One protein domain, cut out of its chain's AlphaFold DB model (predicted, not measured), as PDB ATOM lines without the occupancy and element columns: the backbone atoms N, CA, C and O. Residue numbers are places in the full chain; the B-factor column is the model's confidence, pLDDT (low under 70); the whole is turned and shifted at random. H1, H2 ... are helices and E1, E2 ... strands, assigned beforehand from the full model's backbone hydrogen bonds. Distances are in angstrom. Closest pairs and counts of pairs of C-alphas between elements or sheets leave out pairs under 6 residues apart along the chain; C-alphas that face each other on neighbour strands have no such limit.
ATOM      1  N   THR A 262     -23.475 -17.640 -79.311       63.81
ATOM      2  CA  THR A 262     -22.089 -17.734 -79.790       63.81
ATOM      3  C   THR A 262     -21.884 -18.872 -80.794       63.81
ATOM      4  O   THR A 262     -20.898 -18.858 -81.527       63.81
ATOM      5  N   SER A 263     -22.871 -19.768 -80.945       68.62
ATOM      6  CA  SER A 263     -22.980 -20.770 -82.026       68.62
ATOM      7  C   SER A 263     -22.788 -20.223 -83.430       68.62
ATOM      8  O   SER A 263     -22.442 -20.947 -84.365       68.62
ATOM      9  N   SER A 264     -23.086 -18.940 -83.583       73.81
ATOM     10  CA  SER A 264     -23.161 -18.233 -84.851       73.81
ATOM     11  C   SER A 264     -21.872 -17.507 -85.201       73.81
ATOM     12  O   SER A 264     -21.791 -16.838 -86.234       73.81
ATOM     13  N   LEU A 265     -20.868 -17.633 -84.339       81.94
ATOM     14  CA  LEU A 265     -19.551 -17.056 -84.502       81.94
ATOM     15  C   LEU A 265     -18.552 -18.158 -84.839       81.94
ATOM     16  O   LEU A 265     -18.536 -19.219 -84.217       81.94
ATOM     17  N   ASP A 266     -17.680 -17.866 -85.796       83.38
ATOM     18  CA  ASP A 266     -16.380 -18.517 -85.841       83.38
ATOM     19  C   ASP A 266     -15.446 -17.736 -84.925       83.38
ATOM     20  O   ASP A 266     -15.416 -16.500 -84.988       83.38
ATOM     21  N   ALA A 267     -14.650 -18.439 -84.126       87.88
ATOM     22  CA  ALA A 267     -13.611 -17.821 -83.327       87.88
ATOM     23  C   ALA A 267     -12.307 -18.628 -83.382       87.88
ATOM     24  O   ALA A 267     -12.295 -19.851 -83.532       87.88
ATOM     25  N   ALA A 268     -11.184 -17.921 -83.298       88.94
ATOM     26  CA  ALA A 268      -9.867 -18.534 -83.254       88.94
ATOM     27  C   ALA A 268      -8.937 -17.771 -82.307       88.94
ATOM     28  O   ALA A 268      -8.983 -16.542 -82.228       88.94
ATOM     29  N   LEU A 269      -8.076 -18.514 -81.618       89.50
ATOM     30  CA  LEU A 269      -6.988 -18.022 -80.787       89.50
ATOM     31  C   LEU A 269      -5.702 -18.116 -81.587       89.50
ATOM     32  O   LEU A 269      -5.274 -19.209 -81.947       89.50
ATOM     33  N   ILE A 270      -5.065 -16.981 -81.829       90.56
ATOM     34  CA  ILE A 270      -3.779 -16.898 -82.508       90.56
ATOM     35  C   ILE A 270      -2.713 -16.632 -81.450       90.56
ATOM     36  O   ILE A 270      -2.629 -15.533 -80.906       90.56
ATOM     37  N   PHE A 271      -1.904 -17.637 -81.145       88.38
ATOM     38  CA  PHE A 271      -0.751 -17.530 -80.261       88.38
ATOM     39  C   PHE A 271       0.355 -16.815 -81.010       88.38
ATOM     40  O   PHE A 271       0.739 -17.262 -82.083       88.38
ATOM     41  N   LEU A 272       0.869 -15.722 -80.453       87.56
ATOM     42  CA  LEU A 272       1.964 -14.978 -81.078       87.56
ATOM     43  C   LEU A 272       3.337 -15.582 -80.743       87.56
ATOM     44  O   LEU A 272       4.328 -15.287 -81.408       87.56
ATOM     45  N   GLY A 273       3.385 -16.439 -79.718       82.00
ATOM     46  CA  GLY A 273       4.572 -17.197 -79.326       82.00
ATOM     47  C   GLY A 273       5.565 -16.435 -78.443       82.00
ATOM     48  O   GLY A 273       6.613 -16.980 -78.094       82.00
ATOM     49  N   ARG A 274       5.205 -15.237 -77.971       83.62
ATOM     50  CA  ARG A 274       5.839 -14.573 -76.824       83.62
ATOM     51  C   ARG A 274       4.961 -14.715 -75.585       83.62
ATOM     52  O   ARG A 274       3.762 -14.441 -75.636       83.62
ATOM     53  N   GLU A 275       5.563 -15.162 -74.492       83.88
ATOM     54  CA  GLU A 275       4.921 -15.175 -73.177       83.88
ATOM     55  C   GLU A 275       4.816 -13.749 -72.619       83.88
ATOM     56  O   GLU A 275       5.660 -12.896 -72.903       83.88
ATOM     57  N   ALA A 276       3.769 -13.494 -71.839       75.94
ATOM     58  CA  ALA A 276       3.649 -12.292 -71.024       75.94
ATOM     59  C   ALA A 276       3.623 -12.715 -69.560       75.94
ATOM     60  O   ALA A 276       2.820 -13.575 -69.194       75.94
ATOM     61  N   ASP A 277       4.450 -12.081 -68.733       74.19
ATOM     62  CA  ASP A 277       4.226 -12.107 -67.296       74.19
ATOM     63  C   ASP A 277       3.082 -11.137 -66.969       74.19
ATOM     64  O   ASP A 277       3.215  -9.913 -67.073       74.19
ATOM     65  N   SER A 278       1.933 -11.701 -66.594       71.56
ATOM     66  CA  SER A 278       0.745 -10.961 -66.166       71.56
ATOM     67  C   SER A 278       1.076  -9.919 -65.096       71.56
ATOM     68  O   SER A 278       0.560  -8.801 -65.146       71.56
ATOM     69  N   LYS A 279       1.972 -10.257 -64.158       73.62
ATOM     70  CA  LYS A 279       2.393  -9.382 -63.065       73.62
ATOM     71  C   LYS A 279       3.146  -8.170 -63.593       73.62
ATOM     72  O   LYS A 279       2.814  -7.048 -63.224       73.62
ATOM     73  N   GLU A 280       4.114  -8.364 -64.486       74.00
ATOM     74  CA  GLU A 280       4.861  -7.252 -65.085       74.00
ATOM     75  C   GLU A 280       3.953  -6.306 -65.865       74.00
ATOM     76  O   GLU A 280       4.090  -5.086 -65.757       74.00
ATOM     77  N   VAL A 281       2.999  -6.841 -66.635       71.81
ATOM     78  CA  VAL A 281       2.084  -5.994 -67.409       71.81
ATOM     79  C   VAL A 281       1.173  -5.182 -66.491       71.81
ATOM     80  O   VAL A 281       0.975  -3.985 -66.715       71.81
ATOM     81  N   LEU A 282       0.664  -5.795 -65.423       69.62
ATOM     82  CA  LEU A 282      -0.177  -5.124 -64.433       69.62
ATOM     83  C   LEU A 282       0.589  -4.092 -63.593       69.62
ATOM     84  O   LEU A 282       0.052  -3.020 -63.306       69.62
ATOM     85  N   LEU A 283       1.846  -4.364 -63.238       67.69
ATOM     86  CA  LEU A 283       2.704  -3.408 -62.535       67.69
ATOM     87  C   LEU A 283       3.082  -2.227 -63.438       67.69
ATOM     88  O   LEU A 283       2.918  -1.076 -63.036       67.69
ATOM     89  N   ALA A 284       3.479  -2.487 -64.688       63.31
ATOM     90  CA  ALA A 284       3.773  -1.439 -65.668       63.31
ATOM     91  C   ALA A 284       2.553  -0.542 -65.947       63.31
ATOM     92  O   ALA A 284       2.688   0.664 -66.156       63.31
ATOM     93  N   ARG A 285       1.344  -1.117 -65.909       64.88
ATOM     94  CA  ARG A 285       0.070  -0.396 -66.009       64.88
ATOM     95  C   ARG A 285      -0.124   0.587 -64.857       64.88
ATOM     96  O   ARG A 285      -0.487   1.736 -65.119       64.88
ATOM     97  N   ARG A 286       0.111   0.154 -63.609       59.47
ATOM     98  CA  ARG A 286      -0.015   1.023 -62.425       59.47
ATOM     99  C   ARG A 286       0.839   2.273 -62.590       59.47
ATOM    100  O   ARG A 286       0.366   3.360 -62.296       59.47
ATOM    101  N   ASP A 287       2.043   2.135 -63.125       52.72
ATOM    102  CA  ASP A 287       2.987   3.247 -63.206       52.72
ATOM    103  C   ASP A 287       2.734   4.188 -64.411       52.72
ATOM    104  O   ASP A 287       3.083   5.372 -64.340       52.72
ATOM    105  N   ASN A 288       2.089   3.699 -65.484       53.03
ATOM    106  CA  ASN A 288       1.814   4.459 -66.717       53.03
ATOM    107  C   ASN A 288       0.469   5.213 -66.720       53.03
ATOM    108  O   ASN A 288       0.412   6.345 -67.210       53.03
ATOM    109  N   LEU A 289      -0.601   4.646 -66.146       54.88
ATOM    110  CA  LEU A 289      -1.937   5.278 -66.125       54.88
ATOM    111  C   LEU A 289      -1.963   6.635 -65.410       54.88
ATOM    112  O   LEU A 289      -2.769   7.494 -65.757       54.88
ATOM    113  N   PHE A 290      -1.052   6.873 -64.464       52.25
ATOM    114  CA  PHE A 290      -0.988   8.144 -63.742       52.25
ATOM    115  C   PHE A 290      -0.327   9.291 -64.524       52.25
ATOM    116  O   PHE A 290      -0.431  10.433 -64.085       52.25
ATOM    117  N   ARG A 291       0.347   9.049 -65.663       50.47
ATOM    118  CA  ARG A 291       1.245  10.065 -66.256       50.47
ATOM    119  C   ARG A 291       0.780  10.758 -67.545       50.47
ATOM    120  O   ARG A 291       1.357  11.800 -67.842       50.47
ATOM    121  N   LYS A 292      -0.184  10.247 -68.336       51.78
ATOM    122  CA  LYS A 292      -0.335  10.728 -69.742       51.78
ATOM    123  C   LYS A 292      -1.735  10.913 -70.376       51.78
ATOM    124  O   LYS A 292      -1.789  11.271 -71.546       51.78
ATOM    125  N   GLN A 293      -2.872  10.743 -69.692       52.53
ATOM    126  CA  GLN A 293      -4.153  10.495 -70.405       52.53
ATOM    127  C   GLN A 293      -5.210  11.625 -70.499       52.53
ATOM    128  O   GLN A 293      -6.335  11.352 -70.907       52.53
ATOM    129  N   ASN A 294      -4.905  12.899 -70.228       50.47
ATOM    130  CA  ASN A 294      -5.966  13.923 -70.112       50.47
ATOM    131  C   ASN A 294      -6.695  14.329 -71.414       50.47
ATOM    132  O   ASN A 294      -7.910  14.530 -71.389       50.47
ATOM    133  N   GLU A 295      -6.019  14.456 -72.558       50.31
ATOM    134  CA  GLU A 295      -6.661  15.020 -73.765       50.31
ATOM    135  C   GLU A 295      -7.429  13.996 -74.612       50.31
ATOM    136  O   GLU A 295      -8.523  14.280 -75.103       50.31
ATOM    137  N   GLN A 296      -6.891  12.787 -74.776       51.47
ATOM    138  CA  GLN A 296      -7.533  11.739 -75.580       51.47
ATOM    139  C   GLN A 296      -8.726  11.099 -74.846       51.47
ATOM    140  O   GLN A 296      -9.698  10.677 -75.483       51.47
ATOM    141  N   TYR A 297      -8.693  11.117 -73.508       52.84
ATOM    142  CA  TYR A 297      -9.825  10.787 -72.646       52.84
ATOM    143  C   TYR A 297     -11.017  11.726 -72.883       52.84
ATOM    144  O   TYR A 297     -12.112  11.245 -73.174       52.84
ATOM    145  N   ARG A 298     -10.797  13.054 -72.861       52.16
ATOM    146  CA  ARG A 298     -11.859  14.061 -73.071       52.16
ATOM    147  C   ARG A 298     -12.639  13.816 -74.364       52.16
ATOM    148  O   ARG A 298     -13.856  13.680 -74.328       52.16
ATOM    149  N   ARG A 299     -11.937  13.603 -75.484       53.31
ATOM    150  CA  ARG A 299     -12.573  13.317 -76.787       53.31
ATOM    151  C   ARG A 299     -13.430  12.047 -76.787       53.31
ATOM    152  O   ARG A 299     -14.434  11.986 -77.490       53.31
ATOM    153  N   THR A 300     -13.029  11.021 -76.037       52.19
ATOM    154  CA  THR A 300     -13.766   9.749 -75.968       52.19
ATOM    155  C   THR A 300     -15.001   9.879 -75.077       52.19
ATOM    156  O   THR A 300     -16.060   9.353 -75.419       52.19
ATOM    157  N   MET A 301     -14.907  10.636 -73.981       53.72
ATOM    158  CA  MET A 301     -16.058  10.937 -73.127       53.72
ATOM    159  C   MET A 301     -17.124  11.751 -73.837       53.72
ATOM    160  O   MET A 301     -18.301  11.441 -73.686       53.72
ATOM    161  N   ASP A 302     -16.740  12.717 -74.669       55.53
ATOM    162  CA  ASP A 302     -17.703  13.503 -75.446       55.53
ATOM    163  C   ASP A 302     -18.502  12.614 -76.419       55.53
ATOM    164  O   ASP A 302     -19.720  12.750 -76.551       55.53
ATOM    165  N   GLN A 303     -17.853  11.615 -77.030       52.03
ATOM    166  CA  GLN A 303     -18.533  10.617 -77.867       52.03
ATOM    167  C   GLN A 303     -19.461   9.697 -77.062       52.03
ATOM    168  O   GLN A 303     -20.498   9.265 -77.571       52.03
ATOM    169  N   LEU A 304     -19.092   9.362 -75.823       50.00
ATOM    170  CA  LEU A 304     -19.922   8.527 -74.961       50.00
ATOM    171  C   LEU A 304     -21.115   9.292 -74.388       50.00
ATOM    172  O   LEU A 304     -22.216   8.749 -74.418       50.00
ATOM    173  N   ARG A 305     -20.941  10.552 -73.974       55.03
ATOM    174  CA  ARG A 305     -22.042  11.454 -73.608       55.03
ATOM    175  C   ARG A 305     -23.072  11.530 -74.731       55.03
ATOM    176  O   ARG A 305     -24.253  11.323 -74.482       55.03
ATOM    177  N   GLY A 306     -22.627  11.674 -75.982       54.97
ATOM    178  CA  GLY A 306     -23.517  11.624 -77.148       54.97
ATOM    179  C   GLY A 306     -24.230  10.277 -77.360       54.97
ATOM    180  O   GLY A 306     -25.345  10.256 -77.868       54.97
ATOM    181  N   PHE A 307     -23.629   9.146 -76.966       47.62
ATOM    182  CA  PHE A 307     -24.255   7.817 -77.074       47.62
ATOM    183  C   PHE A 307     -25.345   7.575 -76.015       47.62
ATOM    184  O   PHE A 307     -26.299   6.840 -76.278       47.62
ATOM    185  N   PHE A 308     -25.172   8.144 -74.821       49.66
ATOM    186  CA  PHE A 308     -26.097   7.981 -73.695       49.66
ATOM    187  C   PHE A 308     -27.114   9.120 -73.569       49.66
ATOM    188  O   PHE A 308     -28.111   8.951 -72.868       49.66
ATOM    189  N   ALA A 309     -26.917  10.234 -74.280       48.56
ATOM    190  CA  ALA A 309     -27.874  11.329 -74.355       48.56
ATOM    191  C   ALA A 309     -29.274  10.812 -74.740       48.56
ATOM    192  O   ALA A 309     -29.471  10.249 -75.818       48.56
ATOM    193  N   GLY A 310     -30.242  10.994 -73.836       50.12
ATOM    194  CA  GLY A 310     -31.639  10.597 -74.032       50.12
ATOM    195  C   GLY A 310     -32.013   9.180 -73.576       50.12
ATOM    196  O   GLY A 310     -33.167   8.795 -73.759       50.12
ATOM    197  N   ARG A 311     -31.098   8.399 -72.979       53.56
ATOM    198  CA  ARG A 311     -31.455   7.130 -72.316       53.56
ATOM    199  C   ARG A 311     -31.856   7.371 -70.852       53.56
ATOM    200  O   ARG A 311     -31.250   8.231 -70.215       53.56
ATOM    201  N   PRO A 312     -32.844   6.644 -70.295       46.88
ATOM    202  CA  PRO A 312     -33.242   6.803 -68.896       46.88
ATOM    203  C   PRO A 312     -32.069   6.528 -67.940       46.88
ATOM    204  O   PRO A 312     -31.400   5.506 -68.067       46.88
ATOM    205  N   GLU A 313     -31.862   7.389 -66.937       41.44
ATOM    206  CA  GLU A 313     -30.805   7.261 -65.908       41.44
ATOM    207  C   GLU A 313     -30.771   5.890 -65.216       41.44
ATOM    208  O   GLU A 313     -29.704   5.375 -64.885       41.44
ATOM    209  N   ARG A 314     -31.939   5.253 -65.071       41.62
ATOM    210  CA  ARG A 314     -32.083   3.911 -64.487       41.62
ATOM    211  C   ARG A 314     -31.381   2.808 -65.287       41.62
ATOM    212  O   ARG A 314     -31.067   1.771 -64.719       41.62
ATOM    213  N   GLU A 315     -31.121   3.012 -66.579       39.56
ATOM    214  CA  GLU A 315     -30.458   2.017 -67.436       39.56
ATOM    215  C   GLU A 315     -28.924   2.092 -67.374       39.56
ATOM    216  O   GLU A 315     -28.237   1.161 -67.797       39.56
ATOM    217  N   CYS A 316     -28.354   3.192 -66.866       44.03
ATOM    218  CA  CYS A 316     -26.902   3.360 -66.758       44.03
ATOM    219  C   CYS A 316     -26.491   4.285 -65.588       44.03
ATOM    220  O   CYS A 316     -25.846   5.312 -65.805       44.03
ATOM    221  N   PRO A 317     -26.808   3.916 -64.333       42.97
ATOM    222  CA  PRO A 317     -26.625   4.756 -63.140       42.97
ATOM    223  C   PRO A 317     -25.194   5.282 -62.908       42.97
ATOM    224  O   PRO A 317     -25.011   6.352 -62.338       42.97
ATOM    225  N   ARG A 318     -24.152   4.605 -63.413       43.00
ATOM    226  CA  ARG A 318     -22.768   5.117 -63.355       43.00
ATOM    227  C   ARG A 318     -22.487   6.304 -64.280       43.00
ATOM    228  O   ARG A 318     -21.585   7.085 -63.993       43.00
ATOM    229  N   PHE A 319     -23.234   6.463 -65.373       44.59
ATOM    230  CA  PHE A 319     -22.996   7.549 -66.327       44.59
ATOM    231  C   PHE A 319     -23.489   8.905 -65.802       44.59
ATOM    232  O   PHE A 319     -22.835   9.914 -66.044       44.59
ATOM    233  N   ALA A 320     -24.568   8.914 -65.011       41.78
ATOM    234  CA  ALA A 320     -25.047  10.106 -64.305       41.78
ATOM    235  C   ALA A 320     -24.019  10.610 -63.274       41.78
ATOM    236  O   ALA A 320     -23.764  11.808 -63.148       41.78
ATOM    237  N   ILE A 321     -23.331   9.678 -62.604       44.41
ATOM    238  CA  ILE A 321     -22.272   9.990 -61.637       44.41
ATOM    239  C   ILE A 321     -21.052  10.614 -62.341       44.41
ATOM    240  O   ILE A 321     -20.506  11.597 -61.843       44.41
ATOM    241  N   LEU A 322     -20.673  10.116 -63.525       42.72
ATOM    242  CA  LEU A 322     -19.553  10.657 -64.314       42.72
ATOM    243  C   LEU A 322     -19.820  12.044 -64.906       42.72
ATOM    244  O   LEU A 322     -18.874  12.797 -65.135       42.72
ATOM    245  N   ASP A 323     -21.084  12.390 -65.145       41.59
ATOM    246  CA  ASP A 323     -21.463  13.721 -65.624       41.59
ATOM    247  C   ASP A 323     -21.500  14.764 -64.492       41.59
ATOM    248  O   ASP A 323     -21.257  15.945 -64.723       41.59
ATOM    249  N   SER A 324     -21.735  14.315 -63.252       40.59
ATOM    250  CA  SER A 324     -21.862  15.171 -62.061       40.59
ATOM    251  C   SER A 324     -20.544  15.473 -61.326       40.59
ATOM    252  O   SER A 324     -20.472  16.426 -60.545       40.59
ATOM    253  N   SER A 325     -19.471  14.707 -61.564       43.97
ATOM    254  CA  SER A 325     -18.167  14.939 -60.933       43.97
ATOM    255  C   SER A 325     -17.366  16.013 -61.682       43.97
ATOM    256  O   SER A 325     -16.523  15.699 -62.524       43.97
ATOM    257  N   GLY A 326     -17.634  17.288 -61.388       45.31
ATOM    258  CA  GLY A 326     -16.846  18.418 -61.897       45.31
ATOM    259  C   GLY A 326     -15.347  18.302 -61.577       45.31
ATOM    260  O   GLY A 326     -15.010  17.722 -60.549       45.31
ATOM    261  N   ASP A 327     -14.504  18.830 -62.482       44.16
ATOM    262  CA  ASP A 327     -13.051  19.166 -62.508       44.16
ATOM    263  C   ASP A 327     -11.997  18.481 -61.596       44.16
ATOM    264  O   ASP A 327     -10.802  18.705 -61.779       44.16
ATOM    265  N   GLY A 328     -12.363  17.607 -60.662       43.81
ATOM    266  CA  GLY A 328     -11.477  16.969 -59.684       43.81
ATOM    267  C   GLY A 328     -11.427  15.442 -59.758       43.81
ATOM    268  O   GLY A 328     -10.802  14.820 -58.899       43.81
ATOM    269  N   ALA A 329     -12.073  14.808 -60.740       46.94
ATOM    270  CA  ALA A 329     -11.939  13.366 -60.945       46.94
ATOM    271  C   ALA A 329     -10.532  13.044 -61.479       46.94
ATOM    272  O   ALA A 329     -10.125  13.535 -62.534       46.94
ATOM    273  N   THR A 330      -9.775  12.223 -60.750       45.66
ATOM    274  CA  THR A 330      -8.448  11.773 -61.177       45.66
ATOM    275  C   THR A 330      -8.551  11.021 -62.517       45.66
ATOM    276  O   THR A 330      -9.356  10.091 -62.632       45.66
ATOM    277  N   PRO A 331      -7.717  11.346 -63.524       44.03
ATOM    278  CA  PRO A 331      -7.808  10.792 -64.888       44.03
ATOM    279  C   PRO A 331      -7.706   9.258 -64.983       44.03
ATOM    280  O   PRO A 331      -8.092   8.656 -65.979       44.03
ATOM    281  N   GLY A 332      -7.179   8.601 -63.946       47.38
ATOM    282  CA  GLY A 332      -7.069   7.141 -63.891       47.38
ATOM    283  C   GLY A 332      -8.407   6.414 -63.713       47.38
ATOM    284  O   GLY A 332      -8.585   5.341 -64.285       47.38
ATOM    285  N   ASN A 333      -9.364   6.992 -62.977       54.38
ATOM    286  CA  ASN A 333     -10.692   6.381 -62.780       54.38
ATOM    287  C   ASN A 333     -11.501   6.410 -64.086       54.38
ATOM    288  O   ASN A 333     -12.134   5.441 -64.488       54.38
ATOM    289  N   SER A 334     -11.317   7.502 -64.807       59.59
ATOM    290  CA  SER A 334     -12.044   7.915 -65.990       59.59
ATOM    291  C   SER A 334     -11.736   7.017 -67.210       59.59
ATOM    292  O   SER A 334     -12.618   6.599 -67.960       59.59
ATOM    293  N   ALA A 335     -10.474   6.614 -67.369       65.44
ATOM    294  CA  ALA A 335     -10.036   5.616 -68.343       65.44
ATOM    295  C   ALA A 335     -10.644   4.217 -68.113       65.44
ATOM    296  O   ALA A 335     -10.970   3.515 -69.073       65.44
ATOM    297  N   MET A 336     -10.809   3.807 -66.852       72.88
ATOM    298  CA  MET A 336     -11.395   2.505 -66.510       72.88
ATOM    299  C   MET A 336     -12.895   2.477 -66.738       72.88
ATOM    300  O   MET A 336     -13.423   1.453 -67.173       72.88
ATOM    301  N   ASP A 337     -13.563   3.613 -66.553       72.06
ATOM    302  CA  ASP A 337     -14.973   3.754 -66.888       72.06
ATOM    303  C   ASP A 337     -15.232   3.465 -68.371       72.06
ATOM    304  O   ASP A 337     -16.244   2.853 -68.708       72.06
ATOM    305  N   LEU A 338     -14.288   3.779 -69.272       79.50
ATOM    306  CA  LEU A 338     -14.393   3.390 -70.685       79.50
ATOM    307  C   LEU A 338     -14.442   1.865 -70.862       79.50
ATOM    308  O   LEU A 338     -15.211   1.371 -71.689       79.50
ATOM    309  N   LEU A 339     -13.646   1.112 -70.096       84.06
ATOM    310  CA  LEU A 339     -13.647  -0.354 -70.136       84.06
ATOM    311  C   LEU A 339     -14.922  -0.929 -69.517       84.06
ATOM    312  O   LEU A 339     -15.504  -1.850 -70.090       84.06
ATOM    313  N   VAL A 340     -15.402  -0.352 -68.411       81.75
ATOM    314  CA  VAL A 340     -16.700  -0.688 -67.801       81.75
ATOM    315  C   VAL A 340     -17.821  -0.492 -68.820       81.75
ATOM    316  O   VAL A 340     -18.586  -1.413 -69.101       81.75
ATOM    317  N   VAL A 341     -17.878   0.669 -69.462       80.25
ATOM    318  CA  VAL A 341     -18.881   0.993 -70.483       80.25
ATOM    319  C   VAL A 341     -18.769   0.063 -71.683       80.25
ATOM    320  O   VAL A 341     -19.781  -0.385 -72.222       80.25
ATOM    321  N   GLN A 342     -17.547  -0.260 -72.106       90.12
ATOM    322  CA  GLN A 342     -17.341  -1.200 -73.195       90.12
ATOM    323  C   GLN A 342     -17.808  -2.612 -72.823       90.12
ATOM    324  O   GLN A 342     -18.413  -3.267 -73.668       90.12
ATOM    325  N   SER A 343     -17.604  -3.062 -71.580       89.50
ATOM    326  CA  SER A 343     -18.128  -4.350 -71.104       89.50
ATOM    327  C   SER A 343     -19.660  -4.402 -71.177       89.50
ATOM    328  O   SER A 343     -20.211  -5.350 -71.735       89.50
ATOM    329  N   MET A 344     -20.338  -3.328 -70.759       83.56
ATOM    330  CA  MET A 344     -21.796  -3.188 -70.849       83.56
ATOM    331  C   MET A 344     -22.292  -3.187 -72.299       83.56
ATOM    332  O   MET A 344     -23.288  -3.831 -72.619       83.56
ATOM    333  N   LYS A 345     -21.587  -2.500 -73.207       86.12
ATOM    334  CA  LYS A 345     -21.924  -2.491 -74.641       86.12
ATOM    335  C   LYS A 345     -21.757  -3.864 -75.280       86.12
ATOM    336  O   LYS A 345     -22.577  -4.241 -76.114       86.12
ATOM    337  N   THR A 346     -20.710  -4.602 -74.910       90.62
ATOM    338  CA  THR A 346     -20.516  -5.982 -75.370       90.62
ATOM    339  C   THR A 346     -21.632  -6.888 -74.850       90.62
ATOM    340  O   THR A 346     -22.180  -7.662 -75.634       90.62
ATOM    341  N   PHE A 347     -22.026  -6.742 -73.581       86.06
ATOM    342  CA  PHE A 347     -23.147  -7.479 -72.996       86.06
ATOM    343  C   PHE A 347     -24.473  -7.169 -73.701       86.06
ATOM    344  O   PHE A 347     -25.159  -8.090 -74.134       86.06
ATOM    345  N   ASP A 348     -24.819  -5.894 -73.897       82.94
ATOM    346  CA  ASP A 348     -26.062  -5.522 -74.581       82.94
ATOM    347  C   ASP A 348     -26.099  -6.027 -76.033       82.94
ATOM    348  O   ASP A 348     -27.137  -6.496 -76.498       82.94
ATOM    349  N   ALA A 349     -24.970  -5.988 -76.747       87.56
ATOM    350  CA  ALA A 349     -24.890  -6.545 -78.094       87.56
ATOM    351  C   ALA A 349     -25.095  -8.072 -78.103       87.56
ATOM    352  O   ALA A 349     -25.819  -8.578 -78.960       87.56
ATOM    353  N   LEU A 350     -24.522  -8.792 -77.131       86.25
ATOM    354  CA  LEU A 350     -24.744 -10.229 -76.958       86.25
ATOM    355  C   LEU A 350     -26.212 -10.531 -76.631       86.25
ATOM    356  O   LEU A 350     -26.829 -11.356 -77.295       86.25
ATOM    357  N   ARG A 351     -26.800  -9.815 -75.668       83.44
ATOM    358  CA  ARG A 351     -28.211  -9.943 -75.279       83.44
ATOM    359  C   ARG A 351     -29.148  -9.708 -76.465       83.44
ATOM    360  O   ARG A 351     -30.094 -10.462 -76.675       83.44
ATOM    361  N   ARG A 352     -28.869  -8.690 -77.287       81.81
ATOM    362  CA  ARG A 352     -29.626  -8.439 -78.521       81.81
ATOM    363  C   ARG A 352     -29.483  -9.575 -79.528       81.81
ATOM    364  O   ARG A 352     -30.482  -9.909 -80.153       81.81
ATOM    365  N   MET A 353     -28.307 -10.190 -79.669       83.12
ATOM    366  CA  MET A 353     -28.149 -11.396 -80.496       83.12
ATOM    367  C   MET A 353     -28.945 -12.588 -79.957       83.12
ATOM    368  O   MET A 353     -29.525 -13.326 -80.747       83.12
ATOM    369  N   VAL A 354     -29.001 -12.771 -78.635       75.12
ATOM    370  CA  VAL A 354     -29.778 -13.856 -78.011       75.12
ATOM    371  C   VAL A 354     -31.267 -13.702 -78.345       75.12
ATOM    372  O   VAL A 354     -31.892 -14.638 -78.833       75.12
ATOM    373  N   HIS A 355     -31.826 -12.501 -78.167       72.44
ATOM    374  CA  HIS A 355     -33.253 -12.246 -78.404       72.44
ATOM    375  C   HIS A 355     -33.631 -12.083 -79.879       72.44
ATOM    376  O   HIS A 355     -34.679 -12.553 -80.315       72.44
ATOM    377  N   GLY A 356     -32.811 -11.365 -80.646       68.81
ATOM    378  CA  GLY A 356     -33.059 -11.060 -82.056       68.81
ATOM    379  C   GLY A 356     -32.581 -12.152 -83.015       68.81
ATOM    380  O   GLY A 356     -32.810 -12.054 -84.223       68.81
ATOM    381  N   GLY A 357     -31.919 -13.187 -82.496       72.12
ATOM    382  CA  GLY A 357     -31.321 -14.264 -83.270       72.12
ATOM    383  C   GLY A 357     -30.112 -13.819 -84.099       72.12
ATOM    384  O   GLY A 357     -29.449 -12.815 -83.837       72.12
ATOM    385  N   ILE A 358     -29.824 -14.588 -85.151       72.69
ATOM    386  CA  ILE A 358     -28.595 -14.478 -85.956       72.69
ATOM    387  C   ILE A 358     -28.763 -13.497 -87.128       72.69
ATOM    388  O   ILE A 358     -28.398 -13.783 -88.274       72.69
ATOM    389  N   ALA A 359     -29.372 -12.340 -86.871       78.88
ATOM    390  CA  ALA A 359     -29.441 -11.280 -87.866       78.88
ATOM    391  C   ALA A 359     -28.038 -10.682 -88.089       78.88
ATOM    392  O   ALA A 359     -27.287 -10.433 -87.140       78.88
ATOM    393  N   ALA A 360     -27.648 -10.476 -89.350       78.31
ATOM    394  CA  ALA A 360     -26.283 -10.068 -89.691       78.31
ATOM    395  C   ALA A 360     -25.870  -8.700 -89.123       78.31
ATOM    396  O   ALA A 360     -24.681  -8.445 -88.926       78.31
ATOM    397  N   ASP A 361     -26.818  -7.798 -88.880       83.56
ATOM    398  CA  ASP A 361     -26.587  -6.503 -88.243       83.56
ATOM    399  C   ASP A 361     -26.307  -6.640 -86.739       83.56
ATOM    400  O   ASP A 361     -25.361  -6.018 -86.254       83.56
ATOM    401  N   LEU A 362     -27.042  -7.506 -86.033       85.88
ATOM    402  CA  LEU A 362     -26.805  -7.830 -84.621       85.88
ATOM    403  C   LEU A 362     -25.445  -8.503 -84.428       85.88
ATOM    404  O   LEU A 362     -24.646  -8.073 -83.596       85.88
ATOM    405  N   LEU A 363     -25.139  -9.488 -85.275       86.62
ATOM    406  CA  LEU A 363     -23.843 -10.159 -85.307       86.62
ATOM    407  C   LEU A 363     -22.702  -9.164 -85.554       86.62
ATOM    408  O   LEU A 363     -21.698  -9.151 -84.842       86.62
ATOM    409  N   ARG A 364     -22.869  -8.279 -86.542       88.56
ATOM    410  CA  ARG A 364     -21.898  -7.224 -86.857       88.56
ATOM    411  C   ARG A 364     -21.711  -6.255 -85.697       88.56
ATOM    412  O   ARG A 364     -20.591  -5.774 -85.505       88.56
ATOM    413  N   ASP A 365     -22.770  -5.935 -84.958       89.56
ATOM    414  CA  ASP A 365     -22.684  -5.057 -83.796       89.56
ATOM    415  C   ASP A 365     -21.907  -5.717 -82.654       89.56
ATOM    416  O   ASP A 365     -20.964  -5.110 -82.151       89.56
ATOM    417  N   PHE A 366     -22.186  -6.980 -82.322       93.06
ATOM    418  CA  PHE A 366     -21.408  -7.721 -81.323       93.06
ATOM    419  C   PHE A 366     -19.927  -7.822 -81.704       93.06
ATOM    420  O   PHE A 366     -19.058  -7.404 -80.937       93.06
ATOM    421  N   VAL A 367     -19.633  -8.253 -82.936       93.25
ATOM    422  CA  VAL A 367     -18.264  -8.305 -83.478       93.25
ATOM    423  C   VAL A 367     -17.580  -6.936 -83.372       93.25
ATOM    424  O   VAL A 367     -16.404  -6.840 -83.022       93.25
ATOM    425  N   LYS A 368     -18.315  -5.848 -83.631       93.06
ATOM    426  CA  LYS A 368     -17.822  -4.473 -83.491       93.06
ATOM    427  C   LYS A 368     -17.528  -4.091 -82.042       93.06
ATOM    428  O   LYS A 368     -16.569  -3.348 -81.850       93.06
ATOM    429  N   GLN A 369     -18.320  -4.527 -81.065       94.00
ATOM    430  CA  GLN A 369     -18.050  -4.228 -79.657       94.00
ATOM    431  C   GLN A 369     -16.820  -4.990 -79.150       94.00
ATOM    432  O   GLN A 369     -15.959  -4.384 -78.517       94.00
ATOM    433  N   VAL A 370     -16.656  -6.263 -79.523       93.06
ATOM    434  CA  VAL A 370     -15.441  -7.026 -79.178       93.06
ATOM    435  C   VAL A 370     -14.188  -6.395 -79.806       93.06
ATOM    436  O   VAL A 370     -13.169  -6.251 -79.139       93.06
ATOM    437  N   ASP A 371     -14.269  -5.937 -81.061       94.00
ATOM    438  CA  ASP A 371     -13.174  -5.230 -81.754       94.00
ATOM    439  C   ASP A 371     -12.789  -3.908 -81.064       94.00
ATOM    440  O   ASP A 371     -11.610  -3.574 -80.953       94.00
ATOM    441  N   ARG A 372     -13.780  -3.147 -80.579       91.19
ATOM    442  CA  ARG A 372     -13.570  -1.849 -79.913       91.19
ATOM    443  C   ARG A 372     -12.815  -1.967 -78.594       91.19
ATOM    444  O   ARG A 372     -12.078  -1.047 -78.253       91.19
ATOM    445  N   ALA A 373     -12.958  -3.084 -77.881       90.94
ATOM    446  CA  ALA A 373     -12.188  -3.339 -76.666       90.94
ATOM    447  C   ALA A 373     -10.672  -3.255 -76.923       90.94
ATOM    448  O   ALA A 373      -9.943  -2.686 -76.113       90.94
ATOM    449  N   GLN A 374     -10.202  -3.723 -78.084       92.62
ATOM    450  CA  GLN A 374      -8.789  -3.618 -78.450       92.62
ATOM    451  C   GLN A 374      -8.343  -2.176 -78.699       92.62
ATOM    452  O   GLN A 374      -7.227  -1.800 -78.345       92.62
ATOM    453  N   ASP A 375      -9.198  -1.356 -79.312       87.88
ATOM    454  CA  ASP A 375      -8.864   0.048 -79.549       87.88
ATOM    455  C   ASP A 375      -8.698   0.791 -78.215       87.88
ATOM    456  O   ASP A 375      -7.786   1.610 -78.083       87.88
ATOM    457  N   LEU A 376      -9.513   0.441 -77.210       86.56
ATOM    458  CA  LEU A 376      -9.341   0.915 -75.837       86.56
ATOM    459  C   LEU A 376      -8.050   0.382 -75.212       86.56
ATOM    460  O   LEU A 376      -7.338   1.148 -74.581       86.56
ATOM    461  N   TYR A 377      -7.676  -0.881 -75.422       87.62
ATOM    462  CA  TYR A 377      -6.405  -1.407 -74.903       87.62
ATOM    463  C   TYR A 377      -5.192  -0.671 -75.456       87.62
ATOM    464  O   TYR A 377      -4.259  -0.375 -74.712       87.62
ATOM    465  N   ARG A 378      -5.214  -0.325 -76.743       84.94
ATOM    466  CA  ARG A 378      -4.168   0.499 -77.346       84.94
ATOM    467  C   ARG A 378      -4.176   1.921 -76.786       84.94
ATOM    468  O   ARG A 378      -3.118   2.431 -76.439       84.94
ATOM    469  N   LEU A 379      -5.353   2.543 -76.672       81.31
ATOM    470  CA  LEU A 379      -5.514   3.880 -76.086       81.31
ATOM    471  C   LEU A 379      -4.987   3.943 -74.646       81.31
ATOM    472  O   LEU A 379      -4.379   4.931 -74.249       81.31
ATOM    473  N   LEU A 380      -5.220   2.879 -73.881       77.94
ATOM    474  CA  LEU A 380      -4.841   2.772 -72.479       77.94
ATOM    475  C   LEU A 380      -3.411   2.255 -72.265       77.94
ATOM    476  O   LEU A 380      -3.036   1.996 -71.125       77.94
ATOM    477  N   GLU A 381      -2.628   2.086 -73.336       81.75
ATOM    478  CA  GLU A 381      -1.269   1.520 -73.309       81.75
ATOM    479  C   GLU A 381      -1.187   0.121 -72.653       81.75
ATOM    480  O   GLU A 381      -0.147  -0.295 -72.142       81.75
ATOM    481  N   LEU A 382      -2.293  -0.631 -72.695       82.88
ATOM    482  CA  LEU A 382      -2.395  -2.028 -72.246       82.88
ATOM    483  C   LEU A 382      -1.941  -3.010 -73.341       82.88
ATOM    484  O   LEU A 382      -1.630  -4.173 -73.075       82.88
ATOM    485  N   SER A 383      -1.889  -2.542 -74.590       89.06
ATOM    486  CA  SER A 383      -1.324  -3.275 -75.724       89.06
ATOM    487  C   SER A 383       0.163  -2.950 -75.935       89.06
ATOM    488  O   SER A 383       0.770  -2.157 -75.213       89.06
ATOM    489  N   SER A 384       0.787  -3.589 -76.919       88.50
ATOM    490  CA  SER A 384       2.153  -3.291 -77.356       88.50
ATOM    491  C   SER A 384       2.238  -3.342 -78.879       88.50
ATOM    492  O   SER A 384       1.408  -3.987 -79.516       88.50
ATOM    493  N   GLY A 385       3.282  -2.756 -79.476       86.88
ATOM    494  CA  GLY A 385       3.514  -2.878 -80.923       86.88
ATOM    495  C   GLY A 385       3.634  -4.334 -81.399       86.88
ATOM    496  O   GLY A 385       3.222  -4.657 -82.506       86.88
ATOM    497  N   TYR A 386       4.106  -5.234 -80.527       87.69
ATOM    498  CA  TYR A 386       4.170  -6.671 -80.800       87.69
ATOM    499  C   TYR A 386       2.780  -7.316 -80.962       87.69
ATOM    500  O   TYR A 386       2.639  -8.288 -81.696       87.69
ATOM    501  N   VAL A 387       1.756  -6.772 -80.301       91.31
ATOM    502  CA  VAL A 387       0.355  -7.214 -80.393       91.31
ATOM    503  C   VAL A 387      -0.400  -6.436 -81.473       91.31
ATOM    504  O   VAL A 387      -1.118  -7.025 -82.280       91.31
ATOM    505  N   ASP A 388      -0.235  -5.116 -81.504       91.62
ATOM    506  CA  ASP A 388      -1.018  -4.219 -82.354       91.62
ATOM    507  C   ASP A 388      -0.730  -4.412 -83.845       91.62
ATOM    508  O   ASP A 388      -1.653  -4.317 -84.656       91.62
ATOM    509  N   GLU A 389       0.513  -4.735 -84.213       91.38
ATOM    510  CA  GLU A 389       0.898  -4.970 -85.607       91.38
ATOM    511  C   GLU A 389       0.212  -6.228 -86.190       91.38
ATOM    512  O   GLU A 389      -0.513  -6.110 -87.187       91.38
ATOM    513  N   PRO A 390       0.286  -7.418 -85.552       92.50
ATOM    514  CA  PRO A 390      -0.549  -8.569 -85.908       92.50
ATOM    515  C   PRO A 390      -2.045  -8.267 -86.015       92.50
ATOM    516  O   PRO A 390      -2.704  -8.716 -86.954       92.50
ATOM    517  N   ILE A 391      -2.597  -7.492 -85.078       94.56
ATOM    518  CA  ILE A 391      -4.016  -7.119 -85.089       94.56
ATOM    519  C   ILE A 391      -4.344  -6.253 -86.306       94.56
ATOM    520  O   ILE A 391      -5.369  -6.469 -86.959       94.56
ATOM    521  N   HIS A 392      -3.485  -5.289 -86.644       92.69
ATOM    522  CA  HIS A 392      -3.647  -4.456 -87.830       92.69
ATOM    523  C   HIS A 392      -3.653  -5.299 -89.112       92.69
ATOM    524  O   HIS A 392      -4.536  -5.138 -89.962       92.69
ATOM    525  N   VAL A 393      -2.727  -6.253 -89.217       92.25
ATOM    526  CA  VAL A 393      -2.644  -7.205 -90.333       92.25
ATOM    527  C   VAL A 393      -3.895  -8.077 -90.425       92.25
ATOM    528  O   VAL A 393      -4.479  -8.199 -91.502       92.25
ATOM    529  N   LEU A 394      -4.365  -8.634 -89.308       94.00
ATOM    530  CA  LEU A 394      -5.593  -9.428 -89.280       94.00
ATOM    531  C   LEU A 394      -6.799  -8.603 -89.729       94.00
ATOM    532  O   LEU A 394      -7.542  -9.034 -90.609       94.00
ATOM    533  N   ARG A 395      -6.974  -7.391 -89.193       93.81
ATOM    534  CA  ARG A 395      -8.089  -6.503 -89.552       93.81
ATOM    535  C   ARG A 395      -8.073  -6.135 -91.035       93.81
ATOM    536  O   ARG A 395      -9.124  -6.187 -91.673       93.81
ATOM    537  N   SER A 396      -6.920  -5.756 -91.587       90.12
ATOM    538  CA  SER A 396      -6.810  -5.314 -92.984       90.12
ATOM    539  C   SER A 396      -7.047  -6.464 -93.965       90.12
ATOM    540  O   SER A 396      -7.873  -6.351 -94.876       90.12
ATOM    541  N   HIS A 397      -6.395  -7.606 -93.746       93.06
ATOM    542  CA  HIS A 397      -6.502  -8.755 -94.634       93.06
ATOM    543  C   HIS A 397      -7.846  -9.475 -94.504       93.06
ATOM    544  O   HIS A 397      -8.440  -9.821 -95.528       93.06
ATOM    545  N   ALA A 398      -8.369  -9.661 -93.289       90.25
ATOM    546  CA  ALA A 398      -9.636 -10.359 -93.097       90.25
ATOM    547  C   ALA A 398     -10.826  -9.547 -93.628       90.25
ATOM    548  O   ALA A 398     -11.703 -10.123 -94.264       90.25
ATOM    549  N   ARG A 399     -10.838  -8.211 -93.480       87.19
ATOM    550  CA  ARG A 399     -11.888  -7.369 -94.093       87.19
ATOM    551  C   ARG A 399     -11.920  -7.512 -95.614       87.19
ATOM    552  O   ARG A 399     -12.999  -7.603 -96.193       87.19
ATOM    553  N   ARG A 400     -10.747  -7.564 -96.257       87.00
ATOM    554  CA  ARG A 400     -10.640  -7.734 -97.712       87.00
ATOM    555  C   ARG A 400     -11.094  -9.120 -98.167       87.00
ATOM    556  O   ARG A 400     -11.807  -9.220 -99.161       87.00
ATOM    557  N   LEU A 401     -10.678 -10.168 -97.458       84.94
ATOM    558  CA  LEU A 401     -10.987 -11.553 -97.823       84.94
ATOM    559  C   LEU A 401     -12.442 -11.922 -97.546       84.94
ATOM    560  O   LEU A 401     -13.108 -12.481 -98.409       84.94
ATOM    561  N   LEU A 402     -12.938 -11.587 -96.358       82.12
ATOM    562  CA  LEU A 402     -14.247 -12.036 -95.887       82.12
ATOM    563  C   LEU A 402     -15.381 -11.095 -96.291       82.12
ATOM    564  O   LEU A 402     -16.544 -11.433 -96.099       82.12
ATOM    565  N   ARG A 403     -15.058  -9.896 -96.800       82.56
ATOM    566  CA  ARG A 403     -16.026  -8.842 -97.157       82.56
ATOM    567  C   ARG A 403     -17.006  -8.496 -96.027       82.56
ATOM    568  O   ARG A 403     -18.097  -7.990 -96.268       82.56
ATOM    569  N   GLN A 404     -16.599  -8.738 -94.786       82.69
ATOM    570  CA  GLN A 404     -17.368  -8.450 -93.584       82.69
ATOM    571  C   GLN A 404     -16.456  -7.908 -92.489       82.69
ATOM    572  O   GLN A 404     -15.224  -7.972 -92.574       82.69
ATOM    573  N   LYS A 405     -17.070  -7.364 -91.440       86.19
ATOM    574  CA  LYS A 405     -16.322  -6.936 -90.265       86.19
ATOM    575  C   LYS A 405     -15.862  -8.167 -89.479       86.19
ATOM    576  O   LYS A 405     -16.660  -9.057 -89.216       86.19
ATOM    577  N   VAL A 406     -14.592  -8.169 -89.089       92.38
ATOM    578  CA  VAL A 406     -14.039  -9.094 -88.094       92.38
ATOM    579  C   VAL A 406     -13.774  -8.352 -86.797       92.38
ATOM    580  O   VAL A 406     -13.497  -7.149 -86.817       92.38
ATOM    581  N   GLY A 407     -13.863  -9.074 -85.692       94.44
ATOM    582  CA  GLY A 407     -13.442  -8.610 -84.384       94.44
ATOM    583  C   GLY A 407     -12.086  -9.213 -84.102       94.44
ATOM    584  O   GLY A 407     -11.915 -10.418 -84.257       94.44
ATOM    585  N   VAL A 408     -11.116  -8.379 -83.752       95.38
ATOM    586  CA  VAL A 408      -9.788  -8.851 -83.368       95.38
ATOM    587  C   VAL A 408      -9.382  -8.133 -82.095       95.38
ATOM    588  O   VAL A 408      -9.393  -6.901 -82.059       95.38
ATOM    589  N   ARG A 409      -9.021  -8.889 -81.061       94.94
ATOM    590  CA  ARG A 409      -8.521  -8.327 -79.807       94.94
ATOM    591  C   ARG A 409      -7.513  -9.238 -79.129       94.94
ATOM    592  O   ARG A 409      -7.461 -10.433 -79.395       94.94
ATOM    593  N   LEU A 410      -6.756  -8.663 -78.216       92.94
ATOM    594  CA  LEU A 410      -5.910  -9.384 -77.287       92.94
ATOM    595  C   LEU A 410      -6.741 -10.156 -76.248       92.94
ATOM    596  O   LEU A 410      -7.782  -9.672 -75.798       92.94
ATOM    597  N   VAL A 411      -6.259 -11.334 -75.849       90.25
ATOM    598  CA  VAL A 411      -6.789 -12.117 -74.724       90.25
ATOM    599  C   VAL A 411      -5.820 -12.035 -73.547       90.25
ATOM    600  O   VAL A 411      -4.602 -12.083 -73.727       90.25
ATOM    601  N   GLY A 412      -6.373 -11.891 -72.344       87.12
ATOM    602  CA  GLY A 412      -5.598 -11.793 -71.115       87.12
ATOM    603  C   GLY A 412      -5.043 -10.387 -70.838       87.12
ATOM    604  O   GLY A 412      -5.603  -9.387 -71.301       87.12
ATOM    605  N   PRO A 413      -3.961 -10.294 -70.047       79.31
ATOM    606  CA  PRO A 413      -3.582  -9.085 -69.328       79.31
ATOM    607  C   PRO A 413      -2.649  -8.147 -70.097       79.31
ATOM    608  O   PRO A 413      -1.987  -7.349 -69.449       79.31
ATOM    609  N   GLY A 414      -2.559  -8.189 -71.427       82.56
ATOM    610  CA  GLY A 414      -1.812  -7.159 -72.162       82.56
ATOM    611  C   GLY A 414      -0.473  -7.595 -72.771       82.56
ATOM    612  O   GLY A 414       0.112  -8.615 -72.419       82.56
ATOM    613  N   ARG A 415       0.031  -6.756 -73.685       84.88
ATOM    614  CA  ARG A 415       1.393  -6.721 -74.272       84.88
ATOM    615  C   ARG A 415       1.963  -7.951 -75.008       84.88
ATOM    616  O   ARG A 415       2.824  -7.727 -75.863       84.88
ATOM    617  N   ALA A 416       1.544  -9.185 -74.740       88.12
ATOM    618  CA  ALA A 416       1.888 -10.393 -75.508       88.12
ATOM    619  C   ALA A 416       0.835 -11.505 -75.288       88.12
ATOM    620  O   ALA A 416      -0.252 -11.227 -74.797       88.12
ATOM    621  N   GLY A 417       1.133 -12.756 -75.662       87.69
ATOM    622  CA  GLY A 417       0.214 -13.886 -75.501       87.69
ATOM    623  C   GLY A 417      -0.541 -14.248 -76.781       87.69
ATOM    624  O   GLY A 417       0.080 -14.594 -77.792       87.69
ATOM    625  N   CYS A 418      -1.874 -14.218 -76.730       90.56
ATOM    626  CA  CYS A 418      -2.738 -14.677 -77.815       90.56
ATOM    627  C   CYS A 418      -3.818 -13.661 -78.205       90.56
ATOM    628  O   CYS A 418      -4.266 -12.836 -77.411       90.56
ATOM    629  N   LEU A 419      -4.234 -13.729 -79.467       93.19
ATOM    630  CA  LEU A 419      -5.270 -12.887 -80.048       93.19
ATOM    631  C   LEU A 419      -6.536 -13.700 -80.269       93.19
ATOM    632  O   LEU A 419      -6.469 -14.793 -80.818       93.19
ATOM    633  N   LEU A 420      -7.686 -13.136 -79.934       93.75
ATOM    634  CA  LEU A 420      -8.982 -13.624 -80.373       93.75
ATOM    635  C   LEU A 420      -9.335 -12.948 -81.698       93.75
ATOM    636  O   LEU A 420      -9.439 -11.721 -81.756       93.75
ATOM    637  N   ILE A 421      -9.574 -13.742 -82.739       94.31
ATOM    638  CA  ILE A 421     -10.260 -13.307 -83.957       94.31
ATOM    639  C   ILE A 421     -11.646 -13.944 -84.005       94.31
ATOM    640  O   ILE A 421     -11.785 -15.136 -83.751       94.31
ATOM    641  N   LEU A 422     -12.666 -13.152 -84.329       92.75
ATOM    642  CA  LEU A 422     -14.042 -13.612 -84.487       92.75
ATOM    643  C   LEU A 422     -14.704 -13.016 -85.732       92.75
ATOM    644  O   LEU A 422     -14.451 -11.867 -86.115       92.75
ATOM    645  N   ALA A 423     -15.572 -13.800 -86.360       90.38
ATOM    646  CA  ALA A 423     -16.415 -13.378 -87.472       90.38
ATOM    647  C   ALA A 423     -17.706 -14.202 -87.497       90.38
ATOM    648  O   ALA A 423     -17.914 -15.074 -86.656       90.38
ATOM    649  N   ALA A 424     -18.561 -13.944 -88.485       84.56
ATOM    650  CA  ALA A 424     -19.704 -14.808 -88.727       84.56
ATOM    651  C   ALA A 424     -19.265 -16.246 -89.014       84.56
ATOM    652  O   ALA A 424     -18.259 -16.470 -89.696       84.56
ATOM    653  N   ARG A 425     -20.031 -17.213 -88.509       80.00
ATOM    654  CA  ARG A 425     -19.711 -18.630 -88.656       80.00
ATOM    655  C   ARG A 425     -19.600 -19.059 -90.122       80.00
ATOM    656  O   ARG A 425     -20.337 -18.585 -90.984       80.00
ATOM    657  N   GLY A 426     -18.663 -19.965 -90.390       74.25
ATOM    658  CA  GLY A 426     -18.306 -20.453 -91.724       74.25
ATOM    659  C   GLY A 426     -17.390 -19.521 -92.525       74.25
ATOM    660  O   GLY A 426     -17.076 -19.823 -93.671       74.25
ATOM    661  N   SER A 427     -16.954 -18.395 -91.956       79.69
ATOM    662  CA  SER A 427     -16.178 -17.394 -92.691       79.69
ATOM    663  C   SER A 427     -14.682 -17.431 -92.403       79.69
ATOM    664  O   SER A 427     -13.894 -17.147 -93.300       79.69
ATOM    665  N   LEU A 428     -14.248 -17.730 -91.174       82.44
ATOM    666  CA  LEU A 428     -12.826 -17.587 -90.827       82.44
ATOM    667  C   LEU A 428     -11.980 -18.777 -91.286       82.44
ATOM    668  O   LEU A 428     -10.829 -18.573 -91.670       82.44
ATOM    669  N   ARG A 429     -12.531 -19.996 -91.274       80.75
ATOM    670  CA  ARG A 429     -11.762 -21.248 -91.406       80.75
ATOM    671  C   ARG A 429     -10.866 -21.278 -92.645       80.75
ATOM    672  O   ARG A 429      -9.667 -21.511 -92.533       80.75
ATOM    673  N   HIS A 430     -11.425 -20.962 -93.808       78.25
ATOM    674  CA  HIS A 430     -10.697 -20.965 -95.082       78.25
ATOM    675  C   HIS A 430      -9.687 -19.813 -95.198       78.25
ATOM    676  O   HIS A 430      -8.668 -19.928 -95.876       78.25
ATOM    677  N   ALA A 431      -9.939 -18.695 -94.514       84.25
ATOM    678  CA  ALA A 431      -9.045 -17.544 -94.524       84.25
ATOM    679  C   ALA A 431      -7.868 -17.698 -93.551       84.25
ATOM    680  O   ALA A 431      -6.837 -17.048 -93.745       84.25
ATOM    681  N   LEU A 432      -7.993 -18.539 -92.520       84.75
ATOM    682  CA  LEU A 432      -6.997 -18.652 -91.457       84.75
ATOM    683  C   LEU A 432      -5.589 -18.996 -91.947       84.75
ATOM    684  O   LEU A 432      -4.685 -18.259 -91.564       84.75
ATOM    685  N   PRO A 433      -5.348 -20.001 -92.812       85.56
ATOM    686  CA  PRO A 433      -3.990 -20.302 -93.273       85.56
ATOM    687  C   PRO A 433      -3.293 -19.089 -93.902       85.56
ATOM    688  O   PRO A 433      -2.139 -18.781 -93.594       85.56
ATOM    689  N   TYR A 434      -4.023 -18.330 -94.724       88.50
ATOM    690  CA  TYR A 434      -3.517 -17.092 -95.310       88.50
ATOM    691  C   TYR A 434      -3.280 -16.007 -94.252       88.50
ATOM    692  O   TYR A 434      -2.238 -15.350 -94.262       88.50
ATOM    693  N   LEU A 435      -4.236 -15.798 -93.342       90.38
ATOM    694  CA  LEU A 435      -4.126 -14.792 -92.286       90.38
ATOM    695  C   LEU A 435      -2.942 -15.082 -91.359       90.38
ATOM    696  O   LEU A 435      -2.171 -14.172 -91.068       90.38
ATOM    697  N   LEU A 436      -2.739 -16.341 -90.973       88.88
ATOM    698  CA  LEU A 436      -1.614 -16.780 -90.149       88.88
ATOM    699  C   LEU A 436      -0.282 -16.566 -90.856       88.88
ATOM    700  O   LEU A 436       0.649 -16.056 -90.241       88.88
ATOM    701  N   GLN A 437      -0.196 -16.844 -92.161       89.06
ATOM    702  CA  GLN A 437       1.002 -16.533 -92.940       89.06
ATOM    703  C   GLN A 437       1.318 -15.027 -92.922       89.06
ATOM    704  O   GLN A 437       2.484 -14.635 -92.877       89.06
ATOM    705  N   LYS A 438       0.295 -14.166 -92.969       92.00
ATOM    706  CA  LYS A 438       0.476 -12.709 -92.894       92.00
ATOM    707  C   LYS A 438       0.887 -12.254 -91.501       92.00
ATOM    708  O   LYS A 438       1.820 -11.465 -91.395       92.00
ATOM    709  N   VAL A 439       0.262 -12.791 -90.455       90.25
ATOM    710  CA  VAL A 439       0.654 -12.517 -89.066       90.25
ATOM    711  C   VAL A 439       2.087 -12.971 -88.809       90.25
ATOM    712  O   VAL A 439       2.873 -12.191 -88.295       90.25
ATOM    713  N   GLN A 440       2.476 -14.168 -89.246       87.44
ATOM    714  CA  GLN A 440       3.837 -14.688 -89.087       87.44
ATOM    715  C   GLN A 440       4.895 -13.830 -89.795       87.44
ATOM    716  O   GLN A 440       6.034 -13.788 -89.348       87.44
ATOM    717  N   LYS A 441       4.541 -13.138 -90.887       86.81
ATOM    718  CA  LYS A 441       5.436 -12.171 -91.549       86.81
ATOM    719  C   LYS A 441       5.555 -10.853 -90.782       86.81
ATOM    720  O   LYS A 441       6.596 -10.214 -90.854       86.81
ATOM    721  N   ALA A 442       4.492 -10.448 -90.093       84.62
ATOM    722  CA  ALA A 442       4.451  -9.227 -89.294       84.62
ATOM    723  C   ALA A 442       5.101  -9.407 -87.913       84.62
ATOM    724  O   ALA A 442       5.755  -8.504 -87.397       84.62
ATOM    725  N   VAL A 443       4.976 -10.601 -87.332       81.81
ATOM    726  CA  VAL A 443       5.710 -11.016 -86.136       81.81
ATOM    727  C   VAL A 443       7.151 -11.312 -86.552       81.81
ATOM    728  O   VAL A 443       7.438 -12.390 -87.050       81.81
ATOM    729  N   ASN A 444       8.012 -10.302 -86.399       69.69
ATOM    730  CA  ASN A 444       9.473 -10.263 -86.575       69.69
ATOM    731  C   ASN A 444      10.130 -11.511 -87.240       69.69
ATOM    732  O   ASN A 444      10.161 -12.575 -86.614       69.69
ATOM    733  N   PRO A 445      10.760 -11.401 -88.431       57.44
ATOM    734  CA  PRO A 445      11.275 -12.538 -89.213       57.44
ATOM    735  C   PRO A 445      12.258 -13.481 -88.499       57.44
ATOM    736  O   PRO A 445      12.429 -14.612 -88.937       57.44
ATOM    737  N   GLY A 446      12.903 -13.035 -87.414       58.50
ATOM    738  CA  GLY A 446      13.800 -13.859 -86.593       58.50
ATOM    739  C   GLY A 446      13.097 -14.800 -85.602       58.50
ATOM    740  O   GLY A 446      13.757 -15.642 -85.008       58.50
ATOM    741  N   MET A 447      11.775 -14.681 -85.416       61.69
ATOM    742  CA  MET A 447      10.959 -15.574 -84.576       61.69
ATOM    743  C   MET A 447      10.194 -16.596 -85.432       61.69
ATOM    744  O   MET A 447       8.965 -16.715 -85.368       61.69
ATOM    745  N   THR A 448      10.922 -17.325 -86.281       45.75
ATOM    746  CA  THR A 448      10.376 -18.415 -87.098       45.75
ATOM    747  C   THR A 448       9.855 -19.545 -86.199       45.75
ATOM    748  O   THR A 448      10.607 -20.165 -85.456       45.75
ATOM    749  N   GLY A 449       8.542 -19.805 -86.257       53.22
ATOM    750  CA  GLY A 449       7.877 -20.915 -85.551       53.22
ATOM    751  C   GLY A 449       6.940 -20.518 -84.404       53.22
ATOM    752  O   GLY A 449       6.347 -21.392 -83.778       53.22
ATOM    753  N   ALA A 450       6.783 -19.222 -84.122       60.81
ATOM    754  CA  ALA A 450       6.089 -18.752 -82.923       60.81
ATOM    755  C   ALA A 450       4.566 -18.564 -83.105       60.81
ATOM    756  O   ALA A 450       3.827 -18.652 -82.122       60.81
ATOM    757  N   VAL A 451       4.080 -18.329 -84.335       74.00
ATOM    758  CA  VAL A 451       2.656 -18.046 -84.567       74.00
ATOM    759  C   VAL A 451       1.876 -19.325 -84.842       74.00
ATOM    760  O   VAL A 451       2.045 -19.957 -85.882       74.00
ATOM    761  N   ASN A 452       0.970 -19.675 -83.930       77.00
ATOM    762  CA  ASN A 452       0.062 -20.812 -84.078       77.00
ATOM    763  C   ASN A 452      -1.383 -20.404 -83.859       77.00
ATOM    764  O   ASN A 452      -1.668 -19.351 -83.298       77.00
ATOM    765  N   CYS A 453      -2.304 -21.250 -84.304       72.50
ATOM    766  CA  CYS A 453      -3.728 -21.000 -84.179       72.50
ATOM    767  C   CYS A 453      -4.426 -22.198 -83.553       72.50
ATOM    768  O   CYS A 453      -4.270 -23.318 -84.035       72.50
ATOM    769  N   HIS A 454      -5.254 -21.941 -82.547       64.06
ATOM    770  CA  HIS A 454      -6.303 -22.859 -82.131       64.06
ATOM    771  C   HIS A 454      -7.645 -22.333 -82.606       64.06
ATOM    772  O   HIS A 454      -8.014 -21.191 -82.347       64.06
ATOM    773  N   TRP A 455      -8.357 -23.176 -83.336       57.38
ATOM    774  CA  TRP A 455      -9.700 -22.903 -83.809       57.38
ATOM    775  C   TRP A 455     -10.725 -23.399 -82.794       57.38
ATOM    776  O   TRP A 455     -10.524 -24.455 -82.199       57.38
ATOM    777  N   PHE A 456     -11.824 -22.671 -82.611       64.25
ATOM    778  CA  PHE A 456     -12.964 -23.156 -81.841       64.25
ATOM    779  C   PHE A 456     -14.267 -22.621 -82.440       64.25
ATOM    780  O   PHE A 456     -14.558 -21.425 -82.433       64.25
ATOM    781  N   SER A 457     -15.073 -23.549 -82.947       53.22
ATOM    782  CA  SER A 457     -16.487 -23.343 -83.264       53.22
ATOM    783  C   SER A 457     -17.348 -24.044 -82.203       53.22
ATOM    784  O   SER A 457     -16.849 -24.861 -81.440       53.22
ATOM    785  N   GLU A 458     -18.651 -23.785 -82.122       45.56
ATOM    786  CA  GLU A 458     -19.548 -24.484 -81.173       45.56
ATOM    787  C   GLU A 458     -19.522 -26.013 -81.281       45.56
ATOM    788  O   GLU A 458     -19.725 -26.702 -80.286       45.56
TER     789      GLU A 458
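Overview. This is residues 262 to 458 of the 666 residues of an uncharacterized protein of Cystobacter fuscus (UniProt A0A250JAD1). A strongly twisted four-stranded sheet stands between helices: H6 and H7 side by side over one face, H5 over the E2 and E3 part of the other. H5 and the longer H4 beside it form a helical hairpin; H2 and H3 make a loosely attached end beyond H4, and H1, off the sheet, runs from the E1 side toward H2. The 197 printed residues include seven named helices and four named strands, in the order E1 H1 H2 H3 H4 H5 H6 E2 E3 H7 E4. The sheet's order is E2 - E3 - E1 - E4, all antiparallel, and the class is mixed, helices and strands. The whole is compact, with a radius of gyration of the C-alphas of 18.1 A and spans of 52 by 43 by 25 A.

Arrangement. Begin with the sheet: E2, residues 407 to 411, an edge strand; E3, 418 to 424; E1, 265 to 271; and E4, 452 to 456, the other edge strand. In the hairpin E2 and E3, N 409 and O 420 are 2.9 A apart, within hydrogen-bond range. Between E3 and E1 look at N 270 and O 419, 2.8 A; between E1 and E4 at N 269 and O 454, 2.8 A. H6, residues 385 to 402, is on the sheet at a height of 9.4 A, over E2 and E3, and runs along the strands, at 16 degrees to E3 on the local plane. H7, residues 432 to 442, is on the same face at a height of 9.6 A, over E1. E3, H7 and E4 form a split strand-helix-strand unit, two strands running the same way with E1 between them, and its crossover is right-handed. H6 and H7 touch, Pro 390 and Val 439 having their closest C-alphas, 5.2 A apart; they run opposite ways at 36 degrees, only just a steep tilt. H5, residues 360 to 379, is on the opposite face at a height of 7.1 A, which gives three layers, helices on both faces of a sheet. Its closest C-alphas to E2 are those of Asp 371 and Gly 407, 4.3 A. H4, residues 331 to 356, is not on the sheet; it touches H5 at Ala 349 and Phe 366, their closest C-alphas, 4.9 A, at a shallow tilt of 15 degrees, opposite ways. H2, residues 294 to 308, only just touches H4, with 3 pairs of C-alphas within 8 A, the closest being Asn 294 and Pro 331 at 6.4 A. H3, residues 317 to 324, is near H2 and near H4. H1, residues 278 to 289, is close to H4 but not clearly touching; the closest C-alphas, of Leu 289 and Gly 332, are 5.9 A apart. In H1 and H7 every O i to N i+4 pair is within hydrogen-bond range; the counts are 9 of 11 in H2, 3 of 4 in H3, 19 of 22 in H4, 14 of 16 in H5 and 13 of 14 in H6.

Along the chain. Find C-alpha 265 at (-19.551, -17.056, -84.502), where E1 begins; it is 19.3 A long. H1 measures 16.5 A, H2 21.3 A and H3 11.5 A. Find C-alpha 331 at (-7.808, 10.792, -64.888); from there H4 runs 37.5 A. H5 is 28.5 A long, H6 25.0 A, E2 12.2 A, E3 20.2 A and H7 15.0 A. E4, 13.4 A, ends at C-alpha 456, (-12.964, -23.156, -81.841).

Size, cuts and confidence. The C-alphas farthest apart, of Pro 312 and Gly 446, are 54.3 A apart. The printed part has no cut, and no link is long. Residues 324 to 329 stand free. The mean pLDDT of the printed part is 73.9; 69 residues are under 70, among them 282 to 335 and 444 to 450.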